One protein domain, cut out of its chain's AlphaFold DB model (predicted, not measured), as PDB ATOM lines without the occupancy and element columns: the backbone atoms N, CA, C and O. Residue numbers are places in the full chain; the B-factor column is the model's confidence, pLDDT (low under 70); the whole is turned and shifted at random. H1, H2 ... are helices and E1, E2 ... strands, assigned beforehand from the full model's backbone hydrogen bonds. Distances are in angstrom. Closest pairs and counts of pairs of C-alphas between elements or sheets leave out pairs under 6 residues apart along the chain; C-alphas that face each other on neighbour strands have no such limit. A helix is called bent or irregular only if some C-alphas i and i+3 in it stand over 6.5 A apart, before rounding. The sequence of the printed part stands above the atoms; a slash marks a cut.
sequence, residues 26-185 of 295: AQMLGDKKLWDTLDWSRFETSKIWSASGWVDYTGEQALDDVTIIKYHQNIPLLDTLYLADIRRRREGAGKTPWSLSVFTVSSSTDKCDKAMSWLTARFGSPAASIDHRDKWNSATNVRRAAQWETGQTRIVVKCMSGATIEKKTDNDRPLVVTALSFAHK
ATOM      1  N   ALA A  26     150.354 213.737 161.730       89.12
ATOM      2  CA  ALA A  26     149.967 213.952 163.126       89.12
ATOM      3  C   ALA A  26     149.929 212.657 163.966       89.12
ATOM      4  O   ALA A  26     150.268 212.687 165.152       89.12
ATOM      5  N   GLN A  27     149.542 211.520 163.375       90.56
ATOM      6  CA  GLN A  27     149.626 210.216 164.038       90.56
ATOM      7  C   GLN A  27     151.085 209.787 164.214       90.56
ATOM      8  O   GLN A  27     151.447 209.375 165.314       90.56
ATOM      9  N   MET A  28     151.931 209.973 163.192       94.06
ATOM     10  CA  MET A  28     153.363 209.655 163.277       94.06
ATOM     11  C   MET A  28     154.070 210.445 164.384       94.06
ATOM     12  O   MET A  28     154.868 209.877 165.126       94.06
ATOM     13  N   LEU A  29     153.739 211.733 164.562       94.81
ATOM     14  CA  LEU A  29     154.272 212.547 165.665       94.81
ATOM     15  C   LEU A  29     154.020 211.907 167.034       94.81
ATOM     16  O   LEU A  29     154.815 212.083 167.955       94.81
ATOM     17  N   GLY A  30     152.917 211.174 167.174       94.69
ATOM     18  CA  GLY A  30     152.526 210.532 168.418       94.69
ATOM     19  C   GLY A  30     152.910 209.061 168.557       94.69
ATOM     20  O   GLY A  30     152.595 208.471 169.590       94.69
ATOM     21  N   ASP A  31     153.548 208.461 167.552       96.38
ATOM     22  CA  ASP A  31     153.938 207.053 167.577       96.38
ATOM     23  C   ASP A  31     155.266 206.877 168.324       96.38
ATOM     24  O   ASP A  31     156.354 207.070 167.780       96.38
ATOM     25  N   LYS A  32     155.183 206.457 169.591       96.69
ATOM     26  CA  LYS A  32     156.368 206.190 170.414       96.69
ATOM     27  C   LYS A  32     157.318 205.177 169.773       96.69
ATOM     28  O   LYS A  32     158.525 205.363 169.881       96.69
ATOM     29  N   LYS A  33     156.815 204.134 169.105       96.62
ATOM     30  CA  LYS A  33     157.652 203.082 168.505       96.62
ATOM     31  C   LYS A  33     158.448 203.616 167.317       96.62
ATOM     32  O   LYS A  33     159.613 203.251 167.159       96.62
ATOM     33  N   LEU A  34     157.846 204.499 166.518       96.06
ATOM     34  CA  LEU A  34     158.551 205.210 165.452       96.06
ATOM     35  C   LEU A  34     159.745 205.982 166.020       96.06
ATOM     36  O   LEU A  34     160.861 205.797 165.548       96.06
ATOM     37  N   TRP A  35     159.540 206.788 167.063       96.69
ATOM     38  CA  TRP A  35     160.613 207.603 167.649       96.69
ATOM     39  C   TRP A  35     161.672 206.792 168.395       96.69
ATOM     40  O   TRP A  35     162.837 207.183 168.420       96.69
ATOM     41  N   ASP A  36     161.275 205.672 168.997       96.81
ATOM     42  CA  ASP A  36     162.164 204.763 169.722       96.81
ATOM     43  C   ASP A  36     163.169 204.071 168.793       96.81
ATOM     44  O   ASP A  36     164.315 203.838 169.170       96.81
ATOM     45  N   THR A  37     162.742 203.781 167.562       95.62
ATOM     46  CA  THR A  37     163.520 203.034 166.561       95.62
ATOM     47  C   THR A  37     164.144 203.916 165.479       95.62
ATOM     48  O   THR A  37     164.850 203.406 164.610       95.62
ATOM     49  N   LEU A  38     163.891 205.228 165.511       95.12
ATOM     50  CA  LEU A  38     164.368 206.160 164.497       95.12
ATOM     51  C   LEU A  38     165.896 206.301 164.539       95.12
ATOM     52  O   LEU A  38     166.463 206.793 165.514       95.12
ATOM     53  N   ASP A  39     166.543 205.941 163.432       93.31
ATOM     54  CA  ASP A  39     167.958 206.218 163.193       93.31
ATOM     55  C   ASP A  39     168.125 207.620 162.587       93.31
ATOM     56  O   ASP A  39     167.875 207.854 161.400       93.31
ATOM     57  N   TRP A  40     168.575 208.565 163.414       92.69
ATOM     58  CA  TRP A  40     168.801 209.954 163.014       92.69
ATOM     59  C   TRP A  40     169.919 210.121 161.978       92.69
ATOM     60  O   TRP A  40     169.917 211.117 161.257       92.69
ATOM     61  N   SER A  41     170.840 209.161 161.839       89.62
ATOM     62  CA  SER A  41     171.858 209.195 160.777       89.62
ATOM     63  C   SER A  41     171.267 208.921 159.391       89.62
ATOM     64  O   SER A  41     171.826 209.333 158.377       89.62
ATOM     65  N   ARG A  42     170.096 208.275 159.350       90.94
ATOM     66  CA  ARG A  42     169.358 207.915 158.135       90.94
ATOM     67  C   ARG A  42     167.975 208.563 158.101       90.94
ATOM     68  O   ARG A  42     167.052 208.013 157.496       90.94
ATOM     69  N   PHE A  43     167.827 209.735 158.724       92.69
ATOM     70  CA  PHE A  43     166.546 210.437 158.844       92.69
ATOM     71  C   PHE A  43     165.842 210.646 157.494       92.69
ATOM     72  O   PHE A  43     164.625 210.498 157.407       92.69
ATOM     73  N   GLU A  44     166.595 210.896 156.423       92.62
ATOM     74  CA  GLU A  44     166.069 211.075 155.061       92.62
ATOM     75  C   GLU A  44     165.405 209.814 154.477       92.62
ATOM     76  O   GLU A  44     164.633 209.889 153.527       92.62
ATOM     77  N   THR A  45     165.666 208.642 155.058       91.31
ATOM     78  CA  THR A  45     165.008 207.376 154.686       91.31
ATOM     79  C   THR A  45     163.829 207.027 155.600       91.31
ATOM     80  O   THR A  45     163.197 205.985 155.437       91.31
ATOM     81  N   SER A  46     163.527 207.879 156.586       93.31
ATOM     82  CA  SER A  46     162.470 207.633 157.567       93.31
ATOM     83  C   SER A  46     161.067 207.874 157.004       93.31
ATOM     84  O   SER A  46     160.865 208.682 156.095       93.31
ATOM     85  N   LYS A  47     160.065 207.249 157.638       92.44
ATOM     86  CA  LYS A  47     158.641 207.501 157.348       92.44
ATOM     87  C   LYS A  47     158.249 208.975 157.502       92.44
ATOM     88  O   LYS A  47     157.383 209.453 156.777       92.44
ATOM     89  N   ILE A  48     158.901 209.685 158.430       93.56
ATOM     90  CA  ILE A  48     158.702 211.118 158.678       93.56
ATOM     91  C   ILE A  48     159.130 211.933 157.461       93.56
ATOM     92  O   ILE A  48     158.382 212.800 157.023       93.56
ATOM     93  N   TRP A  49     160.299 211.636 156.887       92.81
ATOM     94  CA  TRP A  49     160.807 212.332 155.703       92.81
ATOM     95  C   TRP A  49     159.955 212.079 154.459       92.81
ATOM     96  O   TRP A  49     159.736 212.987 153.657       92.81
ATOM     97  N   SER A  50     159.459 210.851 154.303       90.56
ATOM     98  CA  SER A  50     158.608 210.456 153.179       90.56
ATOM     99  C   SER A  50     157.133 210.833 153.350       90.56
ATOM    100  O   SER A  50     156.330 210.516 152.474       90.56
ATOM    101  N   ALA A  51     156.741 211.442 154.474       89.25
ATOM    102  CA  ALA A  51     155.357 211.848 154.693       89.25
ATOM    103  C   ALA A  51     154.917 212.870 153.630       89.25
ATOM    104  O   ALA A  51     155.680 213.742 153.215       89.25
ATOM    105  N   SER A  52     153.670 212.775 153.171       82.25
ATOM    106  CA  SER A  52     153.114 213.751 152.230       82.25
ATOM    107  C   SER A  52     153.004 215.137 152.871       82.25
ATOM    108  O   SER A  52     152.720 215.233 154.062       82.25
ATOM    109  N   GLY A  53     153.126 216.198 152.068       87.44
ATOM    110  CA  GLY A  53     152.911 217.582 152.514       87.44
ATOM    111  C   GLY A  53     154.188 218.363 152.820       87.44
ATOM    112  O   GLY A  53     154.118 219.574 153.022       87.44
ATOM    113  N   TRP A  54     155.350 217.704 152.798       94.12
ATOM    114  CA  TRP A  54     156.634 218.396 152.801       94.12
ATOM    115  C   TRP A  54     156.868 219.151 151.495       94.12
ATOM    116  O   TRP A  54     156.672 218.613 150.405       94.12
ATOM    117  N   VAL A  55     157.366 220.373 151.629       94.44
ATOM    118  CA  VAL A  55     157.825 221.228 150.537       94.44
ATOM    119  C   VAL A  55     159.248 221.673 150.856       94.44
ATOM    120  O   VAL A  55     159.577 221.895 152.026       94.44
ATOM    121  N   ASP A  56     160.098 221.785 149.839       93.38
ATOM    122  CA  ASP A  56     161.459 222.287 150.022       93.38
ATOM    123  C   ASP A  56     161.424 223.742 150.496       93.38
ATOM    124  O   ASP A  56     160.641 224.563 150.009       93.38
ATOM    125  N   TYR A  57     162.261 224.065 151.478       90.19
ATOM    126  CA  TYR A  57     162.320 225.411 152.022       90.19
ATOM    127  C   TYR A  57     163.151 226.325 151.113       90.19
ATOM    128  O   TYR A  57     164.342 226.107 150.916       90.19
ATOM    129  N   THR A  58     162.519 227.375 150.589       85.50
ATOM    130  CA  THR A  58     163.137 228.361 149.681       85.50
ATOM    131  C   THR A  58     163.240 229.763 150.289       85.50
ATOM    132  O   THR A  58     163.599 230.714 149.596       85.50
ATOM    133  N   GLY A  59     162.900 229.905 151.574       83.06
ATOM    134  CA  GLY A  59     162.938 231.178 152.290       83.06
ATOM    135  C   GLY A  59     164.341 231.598 152.727       83.06
ATOM    136  O   GLY A  59     165.313 230.848 152.618       83.06
ATOM    137  N   GLU A  60     164.429 232.813 153.264       81.81
ATOM    138  CA  GLU A  60     165.647 233.321 153.888       81.81
ATOM    139  C   GLU A  60     165.973 232.529 155.161       81.81
ATOM    140  O   GLU A  60     165.130 232.338 156.039       81.81
ATOM    141  N   GLN A  61     167.212 232.052 155.262       81.38
ATOM    142  CA  GLN A  61     167.682 231.320 156.433       81.38
ATOM    143  C   GLN A  61     168.040 232.329 157.526       81.38
ATOM    144  O   GLN A  61     168.970 233.113 157.371       81.38
ATOM    145  N   ALA A  62     167.305 232.307 158.635       62.66
ATOM    146  CA  ALA A  62     167.474 233.282 159.713       62.66
ATOM    147  C   ALA A  62     168.633 232.970 160.680       62.66
ATOM    148  O   ALA A  62     168.933 233.790 161.544       62.66
ATOM    149  N   LEU A  63     169.232 231.774 160.605       68.06
ATOM    150  CA  LEU A  63     170.191 231.270 161.594       68.06
ATOM    151  C   LEU A  63     171.460 230.750 160.910       68.06
ATOM    152  O   LEU A  63     171.390 229.905 160.019       68.06
ATOM    153  N   ASP A  64     172.625 231.217 161.360       66.62
ATOM    154  CA  ASP A  64     173.920 230.880 160.747       66.62
ATOM    155  C   ASP A  64     174.329 229.407 160.936       66.62
ATOM    156  O   ASP A  64     175.099 228.855 160.141       66.62
ATOM    157  N   ASP A  65     173.819 228.751 161.982       75.75
ATOM    158  CA  ASP A  65     174.189 227.396 162.402       75.75
ATOM    159  C   ASP A  65     173.144 226.322 162.052       75.75
ATOM    160  O   ASP A  65     173.426 225.123 162.160       75.75
ATOM    161  N   VAL A  66     171.957 226.725 161.589       81.06
ATOM    162  CA  VAL A  66     170.824 225.841 161.294       81.06
ATOM    163  C   VAL A  66     170.258 226.149 159.914       81.06
ATOM    164  O   VAL A  66     169.905 227.280 159.612       81.06
ATOM    165  N   THR A  67     170.097 225.123 159.086       86.00
ATOM    166  CA  THR A  67     169.443 225.231 157.779       86.00
ATOM    167  C   THR A  67     168.112 224.497 157.807       86.00
ATOM    168  O   THR A  67     168.062 223.304 158.115       86.00
ATOM    169  N   ILE A  68     167.026 225.195 157.477       88.75
ATOM    170  CA  ILE A  68     165.725 224.570 157.233       88.75
ATOM    171  C   ILE A  68     165.760 223.950 155.837       88.75
ATOM    172  O   ILE A  68     166.075 224.638 154.867       88.75
ATOM    173  N   ILE A  69     165.454 222.655 155.752       92.06
ATOM    174  CA  ILE A  69     165.512 221.872 154.510       92.06
ATOM    175  C   ILE A  69     164.115 221.713 153.914       92.06
ATOM    176  O   ILE A  69     163.910 221.953 152.728       92.06
ATOM    177  N   LYS A  70     163.139 221.343 154.749       93.06
ATOM    178  CA  LYS A  70     161.744 221.139 154.346       93.06
ATOM    179  C   LYS A  70     160.796 221.751 155.357       93.06
ATOM    180  O   LYS A  70     161.120 221.828 156.542       93.06
ATOM    181  N   TYR A  71     159.610 222.122 154.901       92.94
ATOM    182  CA  TYR A  71     158.524 222.577 155.759       92.94
ATOM    183  C   TYR A  71     157.183 221.965 155.337       92.94
ATOM    184  O   TYR A  71     156.989 221.590 154.184       92.94
ATOM    185  N   HIS A  72     156.263 221.848 156.287       91.88
ATOM    186  CA  HIS A  72     154.900 221.376 156.084       91.88
ATOM    187  C   HIS A  72     153.959 222.312 156.840       91.88
ATOM    188  O   HIS A  72     154.059 222.483 158.054       91.88
ATOM    189  N   GLN A  73     153.027 222.932 156.122       88.94
ATOM    190  CA  GLN A  73     152.028 223.828 156.710       88.94
ATOM    191  C   GLN A  73     150.717 223.098 157.002       88.94
ATOM    192  O   GLN A  73     150.428 222.072 156.394       88.94
ATOM    193  N   ASN A  74     149.895 223.676 157.879       89.31
ATOM    194  CA  ASN A  74     148.519 223.245 158.134       89.31
ATOM    195  C   ASN A  74     148.386 221.803 158.643       89.31
ATOM    196  O   ASN A  74     147.456 221.096 158.266       89.31
ATOM    197  N   ILE A  75     149.290 221.366 159.521       90.38
ATOM    198  CA  ILE A  75     149.192 220.052 160.161       90.38
ATOM    199  C   ILE A  75     148.082 220.105 161.218       90.38
ATOM    200  O   ILE A  75     148.238 220.838 162.202       90.38
ATOM    201  N   PRO A  76     146.979 219.350 161.060       91.00
ATOM    202  CA  PRO A  76     145.913 219.323 162.049       91.00
ATOM    203  C   PRO A  76     146.379 218.556 163.289       91.00
ATOM    204  O   PRO A  76     146.579 217.341 163.258       91.00
ATOM    205  N   LEU A  77     146.563 219.272 164.393       89.88
ATOM    206  CA  LEU A  77     147.030 218.723 165.662       89.88
ATOM    207  C   LEU A  77     146.436 219.553 166.811       89.88
ATOM    208  O   LEU A  77     146.439 220.779 166.763       89.88
ATOM    209  N   LEU A  78     145.918 218.903 167.862       89.69
ATOM    210  CA  LEU A  78     145.426 219.569 169.088       89.69
ATOM    211  C   LEU A  78     144.408 220.700 168.830       89.69
ATOM    212  O   LEU A  78     144.526 221.820 169.357       89.69
ATOM    213  N   ASP A  79     143.412 220.394 167.997       86.94
ATOM    214  CA  ASP A  79     142.323 221.296 167.600       86.94
ATOM    215  C   ASP A  79     142.830 222.612 166.983       86.94
ATOM    216  O   ASP A  79     142.287 223.693 167.224       86.94
ATOM    217  N   THR A  80     143.963 222.567 166.281       89.31
ATOM    218  CA  THR A  80     144.518 223.710 165.554       89.31
ATOM    219  C   THR A  80     145.463 223.245 164.452       89.31
ATOM    220  O   THR A  80     145.619 222.051 164.201       89.31
ATOM    221  N   LEU A  81     146.063 224.217 163.775       90.62
ATOM    222  CA  LEU A  81     147.013 224.013 162.706       90.62
ATOM    223  C   LEU A  81     148.415 224.341 163.213       90.62
ATOM    224  O   LEU A  81     148.657 225.394 163.810       90.62
ATOM    225  N   TYR A  82     149.325 223.411 162.968       92.62
ATOM    226  CA  TYR A  82     150.746 223.562 163.233       92.62
ATOM    227  C   TYR A  82     151.507 223.708 161.918       92.62
ATOM    228  O   TYR A  82     151.087 223.215 160.867       92.62
ATOM    229  N   LEU A  83     152.653 224.373 162.002       94.19
ATOM    230  CA  LEU A  83     153.705 224.305 161.002       94.19
ATOM    231  C   LEU A  83     154.747 223.305 161.490       94.19
ATOM    232  O   LEU A  83     155.076 223.296 162.674       94.19
ATOM    233  N   ALA A  84     155.273 222.480 160.597       95.56
ATOM    234  CA  ALA A  84     156.448 221.678 160.873       95.56
ATOM    235  C   ALA A  84     157.583 222.035 159.933       95.56
ATOM    236  O   ALA A  84     157.367 222.443 158.793       95.56
ATOM    237  N   ASP A  85     158.797 221.848 160.415       94.81
ATOM    238  CA  ASP A  85     160.002 222.072 159.654       94.81
ATOM    239  C   ASP A  85     161.063 221.025 160.024       94.81
ATOM    240  O   ASP A  85     161.161 220.578 161.171       94.81
ATOM    241  N   ILE A  86     161.818 220.592 159.018       94.69
ATOM    242  CA  ILE A  86     162.977 219.719 159.168       94.69
ATOM    243  C   ILE A  86     164.215 220.587 159.025       94.69
ATOM    244  O   ILE A  86     164.398 221.263 158.007       94.69
ATOM    245  N   ARG A  87     165.091 220.525 160.026       91.56
ATOM    246  CA  ARG A  87     166.335 221.290 160.063       91.56
ATOM    247  C   ARG A  87     167.545 220.381 160.064       91.56
ATOM    248  O   ARG A  87     167.518 219.295 160.646       91.56
ATOM    249  N   ARG A  88     168.627 220.896 159.491       87.50
ATOM    250  CA  ARG A  88     169.975 220.350 159.574       87.50
ATOM    251  C   ARG A  88     170.894 221.392 160.215       87.50
ATOM    252  O   ARG A  88     170.984 222.507 159.708       87.50
ATOM    253  N   ARG A  89     171.580 221.064 161.313       78.62
ATOM    254  CA  ARG A  89     172.689 221.903 161.812       78.62
ATOM    255  C   ARG A  89     173.918 221.752 160.921       78.62
ATOM    256  O   ARG A  89     174.182 220.655 160.427       78.62
ATOM    257  N   ARG A  90     174.678 222.834 160.719       69.69
ATOM    258  CA  ARG A  90     175.970 222.748 160.018       69.69
ATOM    259  C   ARG A  90     176.907 221.811 160.783       69.69
ATOM    260  O   ARG A  90     177.004 221.880 162.007       69.69
ATOM    261  N   GLU A  91     177.574 220.921 160.054       57.81
ATOM    262  CA  GLU A  91     178.499 219.950 160.634       57.81
ATOM    263  C   GLU A  91     179.710 220.653 161.253       57.81
ATOM    264  O   GLU A  91     180.555 221.220 160.566       57.81
ATOM    265  N   GLY A  92     179.794 220.580 162.577       50.72
ATOM    266  CA  GLY A  92     180.975 220.897 163.363       50.72
ATOM    267  C   GLY A  92     180.968 219.994 164.591       50.72
ATOM    268  O   GLY A  92     180.093 220.130 165.441       50.72
ATOM    269  N   ALA A  93     181.917 219.054 164.659       42.69
ATOM    270  CA  ALA A  93     182.122 218.080 165.746       42.69
ATOM    271  C   ALA A  93     181.288 216.769 165.747       42.69
ATOM    272  O   ALA A  93     180.938 216.270 166.813       42.69
ATOM    273  N   GLY A  94     181.033 216.149 164.585       49.62
ATOM    274  CA  GLY A  94     180.659 214.718 164.519       49.62
ATOM    275  C   GLY A  94     179.253 214.354 165.022       49.62
ATOM    276  O   GLY A  94     179.026 213.233 165.471       49.62
ATOM    277  N   LYS A  95     178.316 215.302 164.971       56.53
ATOM    278  CA  LYS A  95     176.935 215.156 165.447       56.53
ATOM    279  C   LYS A  95     175.960 214.833 164.314       56.53
ATOM    280  O   LYS A  95     176.117 215.339 163.206       56.53
ATOM    281  N   THR A  96     174.937 214.020 164.593       63.81
ATOM    282  CA  THR A  96     173.826 213.754 163.662       63.81
ATOM    283  C   THR A  96     172.962 215.010 163.537       63.81
ATOM    284  O   THR A  96     172.306 215.370 164.510       63.81
ATOM    285  N   PRO A  97     172.921 215.687 162.381       81.00
ATOM    286  CA  PRO A  97     172.529 217.096 162.326       81.00
ATOM    287  C   PRO A  97     171.016 217.338 162.236       81.00
ATOM    288  O   PRO A  97     170.589 218.492 162.186       81.00
ATOM    289  N   TRP A  98     170.206 216.281 162.156       91.06
ATOM    290  CA  TRP A  98     168.782 216.379 161.848       91.06
ATOM    291  C   TRP A  98     167.927 216.666 163.080       91.06
ATOM    292  O   TRP A  98     168.106 216.076 164.145       91.06
ATOM    293  N   SER A  99     166.939 217.537 162.904       93.50
ATOM    294  CA  SER A  99     165.874 217.766 163.876       93.50
ATOM    295  C   SER A  99     164.557 218.066 163.170       93.50
ATOM    296  O   SER A  99     164.537 218.608 162.064       93.50
ATOM    297  N   LEU A 100     163.458 217.714 163.826       96.19
ATOM    298  CA  LEU A 100     162.101 218.061 163.436       96.19
ATOM    299  C   LEU A 100     161.530 219.019 164.479       96.19
ATOM    300  O   LEU A 100     161.573 218.732 165.676       96.19
ATOM    301  N   SER A 101     160.953 220.126 164.031       95.50
ATOM    302  CA  SER A 101     160.211 221.062 164.870       95.50
ATOM    303  C   SER A 101     158.773 221.163 164.371       95.50
ATOM    304  O   SER A 101     158.544 221.233 163.171       95.50
ATOM    305  N   VAL A 102     157.803 221.167 165.281       96.25
ATOM    306  CA  VAL A 102     156.370 221.332 165.008       96.25
ATOM    307  C   VAL A 102     155.850 222.417 165.935       96.25
ATOM    308  O   VAL A 102     155.865 222.241 167.149       96.25
ATOM    309  N   PHE A 103     155.406 223.550 165.407       94.25
ATOM    310  CA  PHE A 103     155.057 224.706 166.222       94.25
ATOM    311  C   PHE A 103     153.784 225.419 165.774       94.25
ATOM    312  O   PHE A 103     153.324 225.305 164.640       94.25
ATOM    313  N   THR A 104     153.207 226.166 166.707       91.88
ATOM    314  CA  THR A 104     152.067 227.053 166.488       91.88
ATOM    315  C   THR A 104     152.246 228.324 167.313       91.88
ATOM    316  O   THR A 104     152.948 228.326 168.331       91.88
ATOM    317  N   VAL A 105     151.608 229.407 166.877       87.81
ATOM    318  CA  VAL A 105     151.591 230.694 167.577       87.81
ATOM    319  C   VAL A 105     150.143 231.020 167.912       87.81
ATOM    320  O   VAL A 105     149.280 231.009 167.038       87.81
ATOM    321  N   SER A 106     149.858 231.281 169.184       82.94
ATOM    322  CA  SER A 106     148.503 231.538 169.673       82.94
ATOM    323  C   SER A 106     148.506 232.621 170.741       82.94
ATOM    324  O   SER A 106     149.482 232.781 171.459       82.94
ATOM    325  N   SER A 107     147.398 233.336 170.907       75.00
ATOM    326  CA  SER A 107     147.182 234.233 172.052       75.00
ATOM    327  C   SER A 107     146.739 233.500 173.331       75.00
ATOM    328  O   SER A 107     146.477 234.147 174.346       75.00
ATOM    329  N   SER A 108     146.614 232.165 173.292       75.81
ATOM    330  CA  SER A 108     146.227 231.326 174.432       75.81
ATOM    331  C   SER A 108     147.378 230.443 174.918       75.81
ATOM    332  O   SER A 108     148.119 229.849 174.132       75.81
ATOM    333  N   THR A 109     147.467 230.295 176.240       74.31
ATOM    334  CA  THR A 109     148.373 229.363 176.917       74.31
ATOM    335  C   THR A 109     147.895 227.909 176.834       74.31
ATOM    336  O   THR A 109     148.698 226.997 177.023       74.31
ATOM    337  N   ASP A 110     146.622 227.668 176.498       83.81
ATOM    338  CA  ASP A 110     145.995 226.336 176.485       83.81
ATOM    339  C   ASP A 110     146.678 225.373 175.511       83.81
ATOM    340  O   ASP A 110     146.672 224.159 175.712       83.81
ATOM    341  N   LYS A 111     147.287 225.898 174.438       85.50
ATOM    342  CA  LYS A 111     148.025 225.076 173.469       85.50
ATOM    343  C   LYS A 111     149.222 224.382 174.115       85.50
ATOM    344  O   LYS A 111     149.490 223.229 173.787       85.50
ATOM    345  N   CYS A 112     149.857 225.033 175.086       87.69
ATOM    346  CA  CYS A 112     150.945 224.446 175.850       87.69
ATOM    347  C   CYS A 112     150.466 223.257 176.694       87.69
ATOM    348  O   CYS A 112     151.037 222.170 176.621       87.69
ATOM    349  N   ASP A 113     149.377 223.443 177.448       90.06
ATOM    350  CA  ASP A 113     148.805 222.401 178.307       90.06
ATOM    351  C   ASP A 113     148.286 221.210 177.489       90.06
ATOM    352  O   ASP A 113     148.535 220.052 177.840       90.06
ATOM    353  N   LYS A 114     147.651 221.477 176.340       93.50
ATOM    354  CA  LYS A 114     147.236 220.437 175.388       93.50
ATOM    355  C   LYS A 114     148.429 219.656 174.833       93.50
ATOM    356  O   LYS A 114     148.362 218.431 174.784       93.50
ATOM    357  N   ALA A 115     149.515 220.330 174.446       93.81
ATOM    358  CA  ALA A 115     150.713 219.673 173.921       93.81
ATOM    359  C   ALA A 115     151.402 218.795 174.974       93.81
ATOM    360  O   ALA A 115     151.718 217.638 174.697       93.81
ATOM    361  N   MET A 116     151.564 219.304 176.198       94.19
ATOM    362  CA  MET A 116     152.116 218.537 177.317       94.19
ATOM    363  C   MET A 116     151.259 217.315 177.653       94.19
ATOM    364  O   MET A 116     151.790 216.217 177.808       94.19
ATOM    365  N   SER A 117     149.935 217.481 177.712       95.50
ATOM    366  CA  SER A 117     149.006 216.377 177.993       95.50
ATOM    367  C   SER A 117     149.041 215.317 176.891       95.50
ATOM    368  O   SER A 117     149.084 214.121 177.167       95.50
ATOM    369  N   TRP A 118     149.083 215.747 175.630       96.12
ATOM    370  CA  TRP A 118     149.147 214.857 174.473       96.12
ATOM    371  C   TRP A 118     150.450 214.059 174.405       96.12
ATOM    372  O   TRP A 118     150.395 212.862 174.108       96.12
ATOM    373  N   LEU A 119     151.592 214.686 174.722       97.06
ATOM    374  CA  LEU A 119     152.882 214.002 174.844       97.06
ATOM    375  C   LEU A 119     152.879 213.041 176.032       97.06
ATOM    376  O   LEU A 119     153.277 211.890 175.877       97.06
ATOM    377  N   THR A 120     152.351 213.462 177.181       97.56
ATOM    378  CA  THR A 120     152.277 212.604 178.373       97.56
ATOM    379  C   THR A 120     151.468 211.336 178.102       97.56
ATOM    380  O   THR A 120     151.892 210.235 178.443       97.56
ATOM    381  N   ALA A 121     150.341 211.463 177.397       96.81
ATOM    382  CA  ALA A 121     149.501 210.328 177.023       96.81
ATOM    383  C   ALA A 121     150.183 209.329 176.064       96.81
ATOM    384  O   ALA A 121     149.760 208.179 175.989       96.81
ATOM    385  N   ARG A 122     151.211 209.749 175.314       96.44
ATOM    386  CA  ARG A 122     151.888 208.929 174.286       96.44
ATOM    387  C   ARG A 122     153.257 208.416 174.712       96.44
ATOM    388  O   ARG A 122     153.658 207.328 174.308       96.44
ATOM    389  N   PHE A 123     153.965 209.191 175.526       96.94
ATOM    390  CA  PHE A 123     155.350 208.937 175.915       96.94
ATOM    391  C   PHE A 123     155.522 208.693 177.422       96.94
ATOM    392  O   PHE A 123     156.622 208.346 177.844       96.94
ATOM    393  N   GLY A 124     154.456 208.809 178.221       96.81
ATOM    394  CA  GLY A 124     154.500 208.690 179.681       96.81
ATOM    395  C   GLY A 124     154.883 210.004 180.362       96.81
ATOM    396  O   GLY A 124     154.798 211.074 179.765       96.81
ATOM    397  N   SER A 125     155.300 209.957 181.626       96.38
ATOM    398  CA  SER A 125     155.729 211.159 182.352       96.38
ATOM    399  C   SER A 125     157.009 211.764 181.754       96.38
ATOM    400  O   SER A 125     157.879 211.016 181.300       96.38
ATOM    401  N   PRO A 126     157.155 213.102 181.752       97.12
ATOM    402  CA  PRO A 126     158.388 213.737 181.305       97.12
ATOM    403  C   PRO A 126     159.558 213.349 182.218       97.12
ATOM    404  O   PRO A 126     159.408 213.237 183.433       97.12
ATOM    405  N   ALA A 127     160.741 213.186 181.628       95.50
ATOM    406  CA  ALA A 127     161.991 212.956 182.351       95.50
ATOM    407  C   ALA A 127     162.465 214.213 183.101       95.50
ATOM    408  O   ALA A 127     163.146 214.112 184.118       95.50
ATOM    409  N   ALA A 128     162.117 215.396 182.588       94.56
ATOM    410  CA  ALA A 128     162.393 216.683 183.212       94.56
ATOM    411  C   ALA A 128     161.382 217.732 182.734       94.56
ATOM    412  O   ALA A 128     160.897 217.669 181.600       94.56
ATOM    413  N   SER A 129     161.090 218.716 183.581       93.81
ATOM    414  CA  SER A 129     160.206 219.830 183.244       93.81
ATOM    415  C   SER A 129     160.578 221.101 183.996       93.81
ATOM    416  O   SER A 129     161.050 221.045 185.130       93.81
ATOM    417  N   ILE A 130     160.302 222.234 183.365       90.12
ATOM    418  CA  ILE A 130     160.377 223.583 183.917       90.12
ATOM    419  C   ILE A 130     159.011 224.228 183.684       90.12
ATOM    420  O   ILE A 130     158.496 224.197 182.561       90.12
ATOM    421  N   ASP A 131     158.422 224.803 184.730       87.56
ATOM    422  CA  ASP A 131     157.148 225.516 184.647       87.56
ATOM    423  C   ASP A 131     157.263 226.878 185.337       87.56
ATOM    424  O   ASP A 131     157.201 226.981 186.561       87.56
ATOM    425  N   HIS A 132     157.457 227.922 184.534       78.38
ATOM    426  CA  HIS A 132     157.463 229.306 184.982       78.38
ATOM    427  C   HIS A 132     156.284 230.049 184.347       78.38
ATOM    428  O   HIS A 132     156.196 230.217 183.124       78.38
ATOM    429  N   ARG A 133     155.346 230.474 185.198       73.25
ATOM    430  CA  ARG A 133     154.175 231.274 184.828       73.25
ATOM    431  C   ARG A 133     154.120 232.496 185.728       73.25
ATOM    432  O   ARG A 133     153.737 232.380 186.888       73.25
ATOM    433  N   ASP A 134     154.410 233.657 185.160       68.06
ATOM    434  CA  ASP A 134     154.442 234.906 185.915       68.06
ATOM    435  C   ASP A 134     153.450 235.913 185.355       68.06
ATOM    436  O   ASP A 134     153.278 236.045 184.144       68.06
ATOM    437  N   LYS A 135     152.797 236.665 186.239       61.78
ATOM    438  CA  LYS A 135     151.950 237.790 185.835       61.78
ATOM    439  C   LYS A 135     152.806 239.051 185.740       61.78
ATOM    440  O   LYS A 135     153.320 239.522 186.747       61.78
ATOM    441  N   TRP A 136     152.903 239.633 184.550       54.56
ATOM    442  CA  TRP A 136     153.551 240.918 184.299       54.56
ATOM    443  C   TRP A 136     152.558 241.891 183.665       54.56
ATOM    444  O   TRP A 136     152.126 241.669 182.537       54.56
ATOM    445  N   ASN A 137     152.219 242.982 184.363       51.69
ATOM    446  CA  ASN A 137     151.315 244.039 183.879       51.69
ATOM    447  C   ASN A 137     150.066 243.471 183.176       51.69
ATOM    448  O   ASN A 137     149.920 243.655 181.975       51.69
ATOM    449  N   SER A 138     149.245 242.717 183.923       54.09
ATOM    450  CA  SER A 138     148.034 241.983 183.483       54.09
ATOM    451  C   SER A 138     148.219 240.857 182.447       54.09
ATOM    452  O   SER A 138     147.317 240.030 182.294       54.09
ATOM    453  N   ALA A 139     149.390 240.727 181.822       58.69
ATOM    454  CA  ALA A 139     149.736 239.628 180.924       58.69
ATOM    455  C   ALA A 139     150.389 238.460 181.682       58.69
ATOM    456  O   ALA A 139     151.184 238.664 182.596       58.69
ATOM    457  N   THR A 140     150.079 237.216 181.303       65.50
ATOM    458  CA  THR A 140     150.798 236.040 181.823       65.50
ATOM    459  C   THR A 140     151.966 235.728 180.895       65.50
ATOM    460  O   THR A 140     151.755 235.380 179.734       65.50
ATOM    461  N   ASN A 141     153.189 235.870 181.401       72.88
ATOM    462  CA  ASN A 141     154.390 235.365 180.757       72.88
ATOM    463  C   ASN A 141     154.454 233.850 180.982       72.88
ATOM    464  O   ASN A 141     154.293 233.371 182.105       72.88
ATOM    465  N   VAL A 142     154.647 233.101 179.903       78.62
ATOM    466  CA  VAL A 142     154.735 231.644 179.913       78.62
ATOM    467  C   VAL A 142     156.117 231.237 179.440       78.62
ATOM    468  O   VAL A 142     156.512 231.526 178.308       78.62
ATOM    469  N   ARG A 143     156.826 230.531 180.316       85.19
ATOM    470  CA  ARG A 143     158.151 229.951 180.112       85.19
ATOM    471  C   ARG A 143     158.098 228.517 180.613       85.19
ATOM    472  O   ARG A 143     158.299 228.235 181.788       85.19
ATOM    473  N   ARG A 144     157.722 227.599 179.727       90.19
ATOM    474  CA  ARG A 144     157.520 226.198 180.106       90.19
ATOM    475  C   ARG A 144     158.248 225.288 179.153       90.19
ATOM    476  O   ARG A 144     158.226 225.516 177.944       90.19
ATOM    477  N   ALA A 145     158.860 224.247 179.685       94.44
ATOM    478  CA  ALA A 145     159.440 223.199 178.876       94.44
ATOM    479  C   ALA A 145     159.270 221.847 179.561       94.44
ATOM    480  O   ALA A 145     159.329 221.749 180.782       94.44
ATOM    481  N   ALA A 146     159.067 220.798 178.779       96.81
ATOM    482  CA  ALA A 146     159.085 219.431 179.277       96.81
ATOM    483  C   ALA A 146     159.774 218.525 178.261       96.81
ATOM    484  O   ALA A 146     159.685 218.751 177.053       96.81
ATOM    485  N   GLN A 147     160.483 217.523 178.766       97.88
ATOM    486  CA  GLN A 147     161.332 216.642 177.981       97.88
ATOM    487  C   GLN A 147     160.950 215.184 178.208       97.88
ATOM    488  O   GLN A 147     160.837 214.733 179.344       97.88
ATOM    489  N   TRP A 148     160.868 214.433 177.117       98.12
ATOM    490  CA  TRP A 148     160.771 212.980 177.090       98.12
ATOM    491  C   TRP A 148     161.960 212.404 176.331       98.12
ATOM    492  O   TRP A 148     162.573 213.065 175.488       98.12
ATOM    493  N   GLU A 149     162.274 211.148 176.614       96.88
ATOM    494  CA  GLU A 149     163.307 210.407 175.904       96.88
ATOM    495  C   GLU A 149     162.800 209.010 175.553       96.88
ATOM    496  O   GLU A 149     162.231 208.319 176.396       96.88
ATOM    497  N   THR A 150     163.018 208.581 174.310       96.75
ATOM    498  CA  THR A 150     162.713 207.221 173.840       96.75
ATOM    499  C   THR A 150     163.773 206.818 172.818       96.75
ATOM    500  O   THR A 150     164.129 207.622 171.959       96.75
ATOM    501  N   GLY A 151     164.347 205.622 172.950       95.44
ATOM    502  CA  GLY A 151     165.492 205.189 172.149       95.44
ATOM    503  C   GLY A 151     166.630 206.213 172.162       95.44
ATOM    504  O   GLY A 151     167.114 206.617 173.224       95.44
ATOM    505  N   GLN A 152     167.020 206.667 170.970       94.81
ATOM    506  CA  GLN A 152     168.001 207.739 170.756       94.81
ATOM    507  C   GLN A 152     167.371 209.129 170.569       94.81
ATOM    508  O   GLN A 152     168.087 210.114 170.382       94.81
ATOM    509  N   THR A 153     166.045 209.231 170.641       96.75
ATOM    510  CA  THR A 153     165.296 210.464 170.409       96.75
ATOM    511  C   THR A 153     165.033 211.201 171.720       96.75
ATOM    512  O   THR A 153     164.539 210.629 172.696       96.75
ATOM    513  N   ARG A 154     165.330 212.502 171.736       97.56
ATOM    514  CA  ARG A 154     164.834 213.452 172.733       97.56
ATOM    515  C   ARG A 154     163.659 214.215 172.130       97.56
ATOM    516  O   ARG A 154     163.746 214.697 171.002       97.56
ATOM    517  N   ILE A 155     162.579 214.313 172.896       98.12
ATOM    518  CA  ILE A 155     161.368 215.045 172.533       98.12
ATOM    519  C   ILE A 155     161.208 216.170 173.540       98.12
ATOM    520  O   ILE A 155     161.210 215.918 174.743       98.12
ATOM    521  N   VAL A 156     161.076 217.403 173.069       97.75
ATOM    522  CA  VAL A 156     160.902 218.568 173.934       97.75
ATOM    523  C   VAL A 156     159.677 219.341 173.499       97.75
ATOM    524  O   VAL A 156     159.558 219.691 172.332       97.75
ATOM    525  N   VAL A 157     158.789 219.655 174.436       96.44
ATOM    526  CA  VAL A 157     157.820 220.735 174.248       96.44
ATOM    527  C   VAL A 157     158.364 221.988 174.911       96.44
ATOM    528  O   VAL A 157     158.831 221.932 176.046       96.44
ATOM    529  N   LYS A 158     158.307 223.112 174.204       94.00
ATOM    530  CA  LYS A 158     158.712 224.431 174.680       94.00
ATOM    531  C   LYS A 158     157.586 225.419 174.417       94.00
ATOM    532  O   LYS A 158     157.090 225.524 173.298       94.00
ATOM    533  N   CYS A 159     157.211 226.158 175.447       91.31
ATOM    534  CA  CYS A 159     156.208 227.205 175.388       91.31
ATOM    535  C   CYS A 159     156.841 228.513 175.838       91.31
ATOM    536  O   CYS A 159     157.361 228.606 176.953       91.31
ATOM    537  N   MET A 160     156.804 229.512 174.965       86.69
ATOM    538  CA  MET A 160     157.347 230.835 175.236       86.69
ATOM    539  C   MET A 160     156.344 231.892 174.815       86.69
ATOM    540  O   MET A 160     155.993 231.968 173.639       86.69
ATOM    541  N   SER A 161     155.921 232.750 175.739       79.62
ATOM    542  CA  SER A 161     155.348 234.029 175.332       79.62
ATOM    543  C   SER A 161     156.452 234.945 174.814       79.62
ATOM    544  O   SER A 161     157.455 235.184 175.498       79.62
ATOM    545  N   GLY A 162     156.266 235.456 173.602       59.31
ATOM    546  CA  GLY A 162     157.026 236.586 173.101       59.31
ATOM    547  C   GLY A 162     156.476 237.871 173.712       59.31
ATOM    548  O   GLY A 162     155.267 238.097 173.713       59.31
ATOM    549  N   ALA A 163     157.360 238.744 174.191       47.34
ATOM    550  CA  ALA A 163     157.063 240.164 174.108       47.34
ATOM    551  C   ALA A 163     157.186 240.498 172.620       47.34
ATOM    552  O   ALA A 163     158.299 240.615 172.112       47.34
ATOM    553  N   THR A 164     156.078 240.546 171.879       40.81
ATOM    554  CA  THR A 164     156.130 241.140 170.544       40.81
ATOM    555  C   THR A 164     156.707 242.544 170.707       40.81
ATOM    556  O   THR A 164     156.227 243.342 171.510       40.81
ATOM    557  N   ILE A 165     157.799 242.797 169.986       36.25
ATOM    558  CA  ILE A 165     158.604 244.028 170.017       36.25
ATOM    559  C   ILE A 165     157.778 245.263 169.595       36.25
ATOM    560  O   ILE A 165     158.209 246.397 169.773       36.25
ATOM    561  N   GLU A 166     156.532 245.074 169.165       36.66
ATOM    562  CA  GLU A 166     155.572 246.141 168.912       36.66
ATOM    563  C   GLU A 166     154.405 246.091 169.907       36.66
ATOM    564  O   GLU A 166     153.282 245.709 169.587       36.66
ATOM    565  N   LYS A 167     154.661 246.529 171.145       41.59
ATOM    566  CA  LYS A 167     153.594 247.046 172.009       41.59
ATOM    567  C   LYS A 167     153.085 248.357 171.408       41.59
ATOM    568  O   LYS A 167     153.726 249.391 171.588       41.59
ATOM    569  N   LYS A 168     151.949 248.326 170.709       38.59
ATOM    570  CA  LYS A 168     151.230 249.553 170.322       38.59
ATOM    571  C   LYS A 168     149.872 249.736 170.997       38.59
ATOM    572  O   LYS A 168     149.366 250.851 170.938       38.59
ATOM    573  N   THR A 169     149.308 248.739 171.688       44.41
ATOM    574  CA  THR A 169     148.053 248.933 172.439       44.41
ATOM    575  C   THR A 169     147.988 248.109 173.732       44.41
ATOM    576  O   THR A 169     148.517 247.003 173.798       44.41
ATOM    577  N   ASP A 170     147.323 248.643 174.764       47.75
ATOM    578  CA  ASP A 170     147.147 248.020 176.092       47.75
ATOM    579  C   ASP A 170     146.255 246.754 176.094       47.75
ATOM    580  O   ASP A 170     146.044 246.149 177.144       47.75
ATOM    581  N   ASN A 171     145.746 246.320 174.934       51.62
ATOM    582  CA  ASN A 171     144.779 245.220 174.812       51.62
ATOM    583  C   ASN A 171     145.334 243.942 174.157       51.62
ATOM    584  O   ASN A 171     144.622 242.934 174.096       51.62
ATOM    585  N   ASP A 172     146.581 243.942 173.683       55.25
ATOM    586  CA  ASP A 172     147.140 242.783 172.988       55.25
ATOM    587  C   ASP A 172     147.649 241.728 173.980       55.25
ATOM    588  O   ASP A 172     148.611 241.928 174.727       55.25
ATOM    589  N   ARG A 173     146.987 240.563 173.988       61.38
ATOM    590  CA  ARG A 173     147.452 239.389 174.740       61.38
ATOM    591  C   ARG A 173     148.808 238.939 174.183       61.38
ATOM    592  O   ARG A 173     148.958 238.885 172.961       61.38
ATOM    593  N   PRO A 174     149.777 238.563 175.037       66.31
ATOM    594  CA  PRO A 174     151.071 238.090 174.564       66.31
ATOM    595  C   PRO A 174     150.890 236.857 173.670       66.31
ATOM    596  O   PRO A 174     150.152 235.931 174.012       66.31
ATOM    597  N   LEU A 175     151.577 236.838 172.527       79.50
ATOM    598  CA  LEU A 175     151.613 235.660 171.667       79.50
ATOM    599  C   LEU A 175     152.489 234.589 172.313       79.50
ATOM    600  O   LEU A 175     153.650 234.828 172.641       79.50
ATOM    601  N   VAL A 176     151.930 233.399 172.469       83.94
ATOM    602  CA  VAL A 176     152.583 232.195 172.968       83.94
ATOM    603  C   VAL A 176     152.939 231.307 171.786       83.94
ATOM    604  O   VAL A 176     152.071 230.833 171.051       83.94
ATOM    605  N   VAL A 177     154.232 231.049 171.626       89.50
ATOM    606  CA  VAL A 177     154.746 230.022 170.724       89.50
ATOM    607  C   VAL A 177     154.767 228.706 171.486       89.50
ATOM    608  O   VAL A 177     155.400 228.616 172.538       89.50
ATOM    609  N   THR A 178     154.084 227.691 170.965       92.94
ATOM    610  CA  THR A 178     154.189 226.304 171.440       92.94
ATOM    611  C   THR A 178     154.920 225.504 170.376       92.94
ATOM    612  O   THR A 178     154.436 225.418 169.251       92.94
ATOM    613  N   ALA A 179     156.071 224.935 170.717       94.75
ATOM    614  CA  ALA A 179     156.908 224.156 169.815       94.75
ATOM    615  C   ALA A 179     157.185 222.770 170.401       94.75
ATOM    616  O   ALA A 179     157.538 222.647 171.570       94.75
ATOM    617  N   LEU A 180     157.032 221.735 169.585       97.00
ATOM    618  CA  LEU A 180     157.450 220.367 169.847       97.00
ATOM    619  C   LEU A 180     158.683 220.102 168.986       97.00
ATOM    620  O   LEU A 180     158.655 220.327 167.780       97.00
ATOM    621  N   SER A 181     159.764 219.627 169.583       96.94
ATOM    622  CA  SER A 181     161.017 219.333 168.897       96.94
ATOM    623  C   SER A 181     161.407 217.880 169.111       96.94
ATOM    624  O   SER A 181     161.333 217.381 170.231       96.94
ATOM    625  N   PHE A 182     161.856 217.225 168.045       97.50
ATOM    626  CA  PHE A 182     162.315 215.842 168.021       97.50
ATOM    627  C   PHE A 182     163.702 215.824 167.379       97.50
ATOM    628  O   PHE A 182     163.878 216.350 166.280       97.50
ATOM    629  N   ALA A 183     164.693 215.248 168.052       95.56
ATOM    630  CA  ALA A 183     166.028 215.051 167.485       95.56
ATOM    631  C   ALA A 183     166.774 213.937 168.224       95.56
ATOM    632  O   ALA A 183     166.316 213.456 169.266       95.56
ATOM    633  N   HIS A 184     167.965 213.588 167.739       94.50
ATOM    634  CA  HIS A 184     168.893 212.773 168.514       94.50
ATOM    635  C   HIS A 184     169.213 213.451 169.864       94.50
ATOM    636  O   HIS A 184     169.299 214.679 169.957       94.50
ATOM    637  N   LYS A 185     169.425 212.666 170.931       93.25
ATOM    638  CA  LYS A 185     169.696 213.174 172.296       93.25
ATOM    639  C   LYS A 185     170.886 214.137 172.395       93.25
ATOM    640  O   LYS A 185     170.943 214.921 173.341       93.25
TER     641      LYS A 185
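AT A GLANCE: This is residues 26 to 185 of the 295 residues of an uncharacterized protein of Gallionellaceae bacterium (UniProt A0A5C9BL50). One twisted sheet of seven strands makes a wall, with H4 packed lengthwise on one face and the short helices H2 and H3 on that same face; the opposite face bears no named helix. The long link of residues 46 to 65 runs past the sheet's E1 edge, where residues 55 to 56 pair with residues 70 to 71 of E1. The printed part has 160 residues, with four named helices and seven named strands in the order H1 H2 H3 E1 E2 E3 H4 E4 E5 E6 E7. The sheet's order is E1 E2 E3 E7 E6 E5 E4, antiparallel throughout, and the class is mixed. The whole is compact, with a radius of gyration of the C-alphas of 16.4 A and spans of 49 by 37 by 32 A.

IN THESE COORDINATES: H1, residues 26 to 29, begins at C-alpha 26 (149.967, 213.952, 163.126). H2 is residues 32 to 37 and H3 residues 40 to 45; H3 is irregular, with C-alphas 41 and 44 8.3 A apart. E1, residues 66 to 77, is 25.2 A long and bends by 76 degrees at residue 74. E2, residues 80 to 89, measures 28.5 A and E3, residues 98 to 106, 26.5 A. H4, residues 110 to 123, measures 19.8 A and begins at C-alpha 110 (145.995, 226.336, 176.485). E4 is residues 128 to 136, 25.8 A; E5 residues 139 to 150, 35.6 A; E6 residues 153 to 162, 27.5 A. E7, residues 175 to 184, is 28.9 A long and ends at C-alpha 184 (168.893, 212.773, 168.514).

HOW THE PARTS SIT: E1 E2 E3 and E4 E5 E6 E7 are meanders, each strand the antiparallel neighbour of the one before. Within hydrogen-bond range are N 72 and O 84 in the hairpin E1 and E2, 2.8 A, and N 146 and O 157 in the hairpin E5 and E6, 3.0 A. E3 and E7 are antiparallel neighbours at 165 degrees, with N 102 and O 180 at 2.8 A. H2, H3 and H4 on one face give two layers, helices over a sheet. H4 runs along the strands over E7, at a height of 7.6 A; its closest C-alphas to E7 are Cys 112 and Thr 178, 5.8 A. H3 is over E3, at a height of 8.4 A, with the C-alphas of Trp 40 and Trp 98 closest, 6.5 A. H2 is only just over E5, with 3 C-alphas falling on it; H1 only grazes the sheet. H2 and H4 are close but not clearly touching, 6.2 A between the C-alphas of Lys 32 and Phe 123. Every O i to N i+4 pair is within hydrogen-bond range in H2 and H4; H3 has 0 of 2, with 1 of 3 O i to N i+3 pairs, and H1 is too short for an i+4 pair.

THE WHOLE: The C-alphas farthest apart, Thr 45 and Asp 170, are 49.3 A apart. The printed part has no cut. The links H3 to E1 and E6 to E7 are long. Mean pLDDT of the printed part is 84.2; residues 62 to 64, 90 to 96, 134 to 140 and 162 to 174 are under 70.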